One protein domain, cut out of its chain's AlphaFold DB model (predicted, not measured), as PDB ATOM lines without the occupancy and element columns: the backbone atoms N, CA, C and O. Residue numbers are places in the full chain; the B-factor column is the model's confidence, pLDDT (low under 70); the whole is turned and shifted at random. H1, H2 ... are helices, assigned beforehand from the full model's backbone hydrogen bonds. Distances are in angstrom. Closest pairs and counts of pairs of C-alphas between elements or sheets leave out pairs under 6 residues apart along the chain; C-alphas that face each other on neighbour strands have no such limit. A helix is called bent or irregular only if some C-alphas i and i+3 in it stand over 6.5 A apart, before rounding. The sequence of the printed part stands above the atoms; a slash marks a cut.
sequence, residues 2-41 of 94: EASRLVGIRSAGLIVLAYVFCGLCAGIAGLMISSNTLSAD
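Overview. This is residues 2 to 41 of the 94 residues of the protein "ABC transporter permease" of Micromonospora aurantiaca (UniProt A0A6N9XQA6). One long, single helix, H2, makes most of the length of this rod, with a small helical turn, H1, set before its beginning and a short tail, residues 37 to 41, after its far end. Nothing packs along H2: residues 13 to 41, of which 13 to 36 belong to H2, stand free. The printed part has 40 residues with two named helices, H1 then H2 along the chain, and no named strand, and its class is all helix. It is extended, with a radius of gyration of the C-alphas of 17.3 A and spans of 55 by 12 by 9 A.

Arrangement. H1, residues 2 to 6, is followed by residues 7 to 10, a tight link of 4 residues, and then by H2, residues 11 to 36. H1 and H2 are close but not clearly touching, with 2 pairs of C-alphas within 8 A. Their closest C-alphas are those of Ser 4 and Ser 11, 6.2 A apart. Their centres are 26.8 A apart. Residues 5 to 10 stand free. In H1 and H2 every backbone O i to N i+4 pair is within hydrogen-bond range.

Along the chain. H1 begins at C-alpha 2, at (-49.173, -63.468, 0.604), and measures 6.4 A from first to last C-alpha. H2 begins at C-alpha 11, at (-46.882, -54.042, 2.535), and ends at C-alpha 36, at (-17.478, -30.019, 3.102), 38.0 A away. Neither helix is bent.

Size, cuts and confidence. The two C-alphas farthest apart, those of Leu 6 and Ala 40, are 54.9 A apart. The printed part has no cut, and its one link between named helices is tight. The mean pLDDT of the printed part is 80.9. The model's confidence is low, under 70, at residues 2 to 6 and 37 to 41, while the mean for H2 is 90.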
ATOM      1  N   GLU A   2     -48.201 -62.595  -0.069       58.28
ATOM      2  CA  GLU A   2     -49.173 -63.468   0.604       58.28
ATOM      3  C   GLU A   2     -49.005 -63.516   2.135       58.28
ATOM      4  O   GLU A   2     -49.974 -63.301   2.855       58.28
ATOM      5  N   ALA A   3     -47.767 -63.618   2.637       62.50
ATOM      6  CA  ALA A   3     -47.469 -63.567   4.076       62.50
ATOM      7  C   ALA A   3     -47.861 -62.234   4.754       62.50
ATOM      8  O   ALA A   3     -48.423 -62.241   5.842       62.50
ATOM      9  N   SER A   4     -47.633 -61.079   4.111       61.75
ATOM     10  CA  SER A   4     -48.027 -59.768   4.666       61.75
ATOM     11  C   SER A   4     -49.544 -59.570   4.688       61.75
ATOM     12  O   SER A   4     -50.062 -58.937   5.605       61.75
ATOM     13  N   ARG A   5     -50.263 -60.141   3.708       61.38
ATOM     14  CA  ARG A   5     -51.733 -60.111   3.658       61.38
ATOM     15  C   ARG A   5     -52.352 -60.956   4.777       61.38
ATOM     16  O   ARG A   5     -53.348 -60.532   5.351       61.38
ATOM     17  N   LEU A   6     -51.738 -62.091   5.120       63.69
ATOM     18  CA  LEU A   6     -52.172 -62.972   6.215       63.69
ATOM     19  C   LEU A   6     -52.008 -62.338   7.611       63.69
ATOM     20  O   LEU A   6     -52.733 -62.702   8.528       63.69
ATOM     21  N   VAL A   7     -51.102 -61.364   7.763       72.00
ATOM     22  CA  VAL A   7     -50.836 -60.641   9.028       72.00
ATOM     23  C   VAL A   7     -51.534 -59.263   9.066       72.00
ATOM     24  O   VAL A   7     -51.399 -58.514  10.027       72.00
ATOM     25  N   GLY A   8     -52.306 -58.897   8.033       71.00
ATOM     26  CA  GLY A   8     -53.034 -57.618   7.979       71.00
ATOM     27  C   GLY A   8     -52.151 -56.381   7.754       71.00
ATOM     28  O   GLY A   8     -52.612 -55.251   7.913       71.00
ATOM     29  N   ILE A   9     -50.887 -56.563   7.357       75.44
ATOM     30  CA  ILE A   9     -49.934 -55.466   7.156       75.44
ATOM     31  C   ILE A   9     -50.012 -54.980   5.704       75.44
ATOM     32  O   ILE A   9     -49.794 -55.742   4.758       75.44
ATOM     33  N   ARG A  10     -50.265 -53.676   5.512       80.50
ATOM     34  CA  ARG A  10     -50.213 -53.017   4.193       80.50
ATOM     35  C   ARG A  10     -48.758 -52.912   3.715       80.50
ATOM     36  O   ARG A  10     -48.114 -51.883   3.902       80.50
ATOM     37  N   SER A  11     -48.256 -53.962   3.064       82.62
ATOM     38  CA  SER A  11     -46.882 -54.042   2.535       82.62
ATOM     39  C   SER A  11     -46.492 -52.843   1.667       82.62
ATOM     40  O   SER A  11     -45.392 -52.321   1.807       82.62
ATOM     41  N   ALA A  12     -47.411 -52.360   0.826       85.06
ATOM     42  CA  ALA A  12     -47.183 -51.189  -0.021       85.06
ATOM     43  C   ALA A  12     -46.827 -49.931   0.793       85.06
ATOM     44  O   ALA A  12     -45.916 -49.202   0.421       85.06
ATOM     45  N   GLY A  13     -47.496 -49.702   1.931       86.62
ATOM     46  CA  GLY A  13     -47.213 -48.550   2.791       86.62
ATOM     47  C   GLY A  13     -45.844 -48.643   3.464       86.62
ATOM     48  O   GLY A  13     -45.140 -47.643   3.550       86.62
ATOM     49  N   LEU A  14     -45.438 -49.846   3.879       88.56
ATOM     50  CA  LEU A  14     -44.133 -50.068   4.503       88.56
ATOM     51  C   LEU A  14     -42.981 -49.864   3.510       88.56
ATOM     52  O   LEU A  14     -41.971 -49.266   3.865       88.56
ATOM     53  N   ILE A  15     -43.150 -50.313   2.262       90.31
ATOM     54  CA  ILE A  15     -42.159 -50.108   1.194       90.31
ATOM     55  C   ILE A  15     -41.996 -48.614   0.900       90.31
ATOM     56  O   ILE A  15     -40.870 -48.126   0.829       90.31
ATOM     57  N   VAL A  16     -43.107 -47.879   0.781       93.88
ATOM     58  CA  VAL A  16     -43.069 -46.424   0.575       93.88
ATOM     59  C   VAL A  16     -42.381 -45.731   1.750       93.88
ATOM     60  O   VAL A  16     -41.494 -44.912   1.531       93.88
ATOM     61  N   LEU A  17     -42.730 -46.086   2.989       93.62
ATOM     62  CA  LEU A  17     -42.116 -45.504   4.182       93.62
ATOM     63  C   LEU A  17     -40.607 -45.782   4.248       93.62
ATOM     64  O   LEU A  17     -39.839 -44.876   4.560       93.62
ATOM     65  N   ALA A  18     -40.177 -46.996   3.898       93.12
ATOM     66  CA  ALA A  18     -38.760 -47.341   3.820       93.12
ATOM     67  C   ALA A  18     -38.029 -46.491   2.771       93.12
ATOM     68  O   ALA A  18     -36.969 -45.943   3.060       93.12
ATOM     69  N   TYR A  19     -38.614 -46.314   1.585       95.00
ATOM     70  CA  TYR A  19     -38.004 -45.514   0.522       95.00
ATOM     71  C   TYR A  19     -37.910 -44.028   0.892       95.00
ATOM     72  O   TYR A  19     -36.885 -43.392   0.658       95.00
ATOM     73  N   VAL A  20     -38.953 -43.485   1.530       96.50
ATOM     74  CA  VAL A  20     -38.961 -42.106   2.045       96.50
ATOM     75  C   VAL A  20     -37.892 -41.920   3.120       96.50
ATOM     76  O   VAL A  20     -37.166 -40.929   3.090       96.50
ATOM     77  N   PHE A  21     -37.760 -42.872   4.045       95.88
ATOM     78  CA  PHE A  21     -36.739 -42.821   5.090       95.88
ATOM     79  C   PHE A  21     -35.320 -42.877   4.506       95.88
ATOM     80  O   PHE A  21     -34.490 -42.035   4.846       95.88
ATOM     81  N   CYS A  22     -35.058 -43.791   3.566       94.06
ATOM     82  CA  CYS A  22     -33.774 -43.856   2.868       94.06
ATOM     83  C   CYS A  22     -33.473 -42.562   2.098       94.06
ATOM     84  O   CYS A  22     -32.359 -42.052   2.183       94.06
ATOM     85  N   GLY A  23     -34.462 -41.998   1.397       94.06
ATOM     86  CA  GLY A  23     -34.312 -40.736   0.669       94.06
ATOM     87  C   GLY A  23     -34.011 -39.547   1.584       94.06
ATOM     88  O   GLY A  23     -33.160 -38.722   1.257       94.06
ATOM     89  N   LEU A  24     -34.646 -39.483   2.759       96.50
ATOM     90  CA  LEU A  24     -34.356 -38.467   3.772       96.50
ATOM     91  C   LEU A  24     -32.910 -38.587   4.276       96.50
ATOM     92  O   LEU A  24     -32.187 -37.592   4.303       96.50
ATOM     93  N   CYS A  25     -32.474 -39.796   4.637       92.38
ATOM     94  CA  CYS A  25     -31.104 -40.048   5.087       92.38
ATOM     95  C   CYS A  25     -30.067 -39.704   4.007       92.38
ATOM     96  O   CYS A  25     -29.091 -39.020   4.306       92.38
ATOM     97  N   ALA A  26     -30.302 -40.120   2.758       91.88
ATOM     98  CA  ALA A  26     -29.429 -39.810   1.628       91.88
ATOM     99  C   ALA A  26     -29.353 -38.298   1.359       91.88
ATOM    100  O   ALA A  26     -28.270 -37.765   1.128       91.88
ATOM    101  N   GLY A  27     -30.481 -37.585   1.461       91.00
ATOM    102  CA  GLY A  27     -30.520 -36.129   1.331       91.00
ATOM    103  C   GLY A  27     -29.693 -35.419   2.405       91.00
ATOM    104  O   GLY A  27     -28.894 -34.542   2.086       91.00
ATOM    105  N   ILE A  28     -29.825 -35.831   3.670       93.00
ATOM    106  CA  ILE A  28     -29.039 -35.268   4.781       93.00
ATOM    107  C   ILE A  28     -27.542 -35.556   4.586       93.00
ATOM    108  O   ILE A  28     -26.723 -34.651   4.740       93.00
ATOM    109  N   ALA A  29     -27.179 -36.781   4.191       88.25
ATOM    110  CA  ALA A  29     -25.796 -37.148   3.884       88.25
ATOM    111  C   ALA A  29     -25.213 -36.307   2.735       88.25
ATOM    112  O   ALA A  29     -24.124 -35.746   2.872       88.25
ATOM    113  N   GLY A  30     -25.963 -36.135   1.645       87.50
ATOM    114  CA  GLY A  30     -25.556 -35.315   0.502       87.50
ATOM    115  C   GLY A  30     -25.338 -33.842   0.858       87.50
ATOM    116  O   GLY A  30     -24.364 -33.240   0.403       87.50
ATOM    117  N   LEU A  31     -26.182 -33.267   1.724       88.62
ATOM    118  CA  LEU A  31     -25.994 -31.898   2.224       88.62
ATOM    119  C   LEU A  31     -24.714 -31.756   3.060       88.62
ATOM    120  O   LEU A  31     -24.004 -30.757   2.919       88.62
ATOM    121  N   MET A  32     -24.394 -32.747   3.898       86.94
ATOM    122  CA  MET A  32     -23.153 -32.752   4.685       86.94
ATOM    123  C   MET A  32     -21.914 -32.818   3.783       86.94
ATOM    124  O   MET A  32     -20.992 -32.021   3.959       86.94
ATOM    125  N   ILE A  33     -21.921 -33.695   2.776       84.06
ATOM    126  CA  ILE A  33     -20.816 -33.839   1.814       84.06
ATOM    127  C   ILE A  33     -20.643 -32.557   0.986       84.06
ATOM    128  O   ILE A  33     -19.533 -32.031   0.889       84.06
ATOM    129  N   SER A  34     -21.734 -31.993   0.453       83.50
ATOM    130  CA  SER A  34     -21.686 -30.721  -0.290       83.50
ATOM    131  C   SER A  34     -21.126 -29.576   0.550       83.50
ATOM    132  O   SER A  34     -20.338 -28.782   0.045       83.50
ATOM    133  N   SER A  35     -21.475 -29.506   1.837       82.31
ATOM    134  CA  SER A  35     -20.972 -28.460   2.740       82.31
ATOM    135  C   SER A  35     -19.465 -28.566   2.990       82.31
ATOM    136  O   SER A  35     -18.809 -27.555   3.229       82.31
ATOM    137  N   ASN A  36     -18.912 -29.780   2.936       72.81
ATOM    138  CA  ASN A  36     -17.478 -30.019   3.102       72.81
ATOM    139  C   ASN A  36     -16.682 -29.791   1.803       72.81
ATOM    140  O   ASN A  36     -15.480 -29.539   1.843       72.81
ATOM    141  N   THR A  37     -17.351 -29.808   0.648       68.88
ATOM    142  CA  THR A  37     -16.708 -29.685  -0.664       68.88
ATOM    143  C   THR A  37     -16.447 -28.210  -1.002       68.88
ATOM    144  O   THR A  37     -17.149 -27.601  -1.811       68.88
ATOM    145  N   LEU A  38     -15.422 -27.597  -0.398       57.94
ATOM    146  CA  LEU A  38     -14.945 -26.266  -0.798       57.94
ATOM    147  C   LEU A  38     -14.192 -26.344  -2.146       57.94
ATOM    148  O   LEU A  38     -12.971 -26.285  -2.202       57.94
ATOM    149  N   SER A  39     -14.934 -26.466  -3.249       55.97
ATOM    150  CA  SER A  39     -14.535 -26.122  -4.633       55.97
ATOM    151  C   SER A  39     -13.293 -26.776  -5.281       55.97
ATOM    152  O   SER A  39     -13.045 -26.485  -6.448       55.97
ATOM    153  N   ALA A  40     -12.532 -27.659  -4.626       53.72
ATOM    154  CA  ALA A  40     -11.294 -28.209  -5.209       53.72
ATOM    155  C   ALA A  40     -11.378 -29.666  -5.707       53.72
ATOM    156  O   ALA A  40     -10.473 -30.093  -6.418       53.72
ATOM    157  N   ASP A  41     -12.440 -30.418  -5.390       64.69
ATOM    158  CA  ASP A  41     -12.513 -31.841  -5.758       64.69
ATOM    159  C   ASP A  41     -13.949 -32.359  -5.951       64.69
ATOM    160  O   ASP A  41     -14.473 -33.186  -5.206       64.69
TER     161      ASP A  41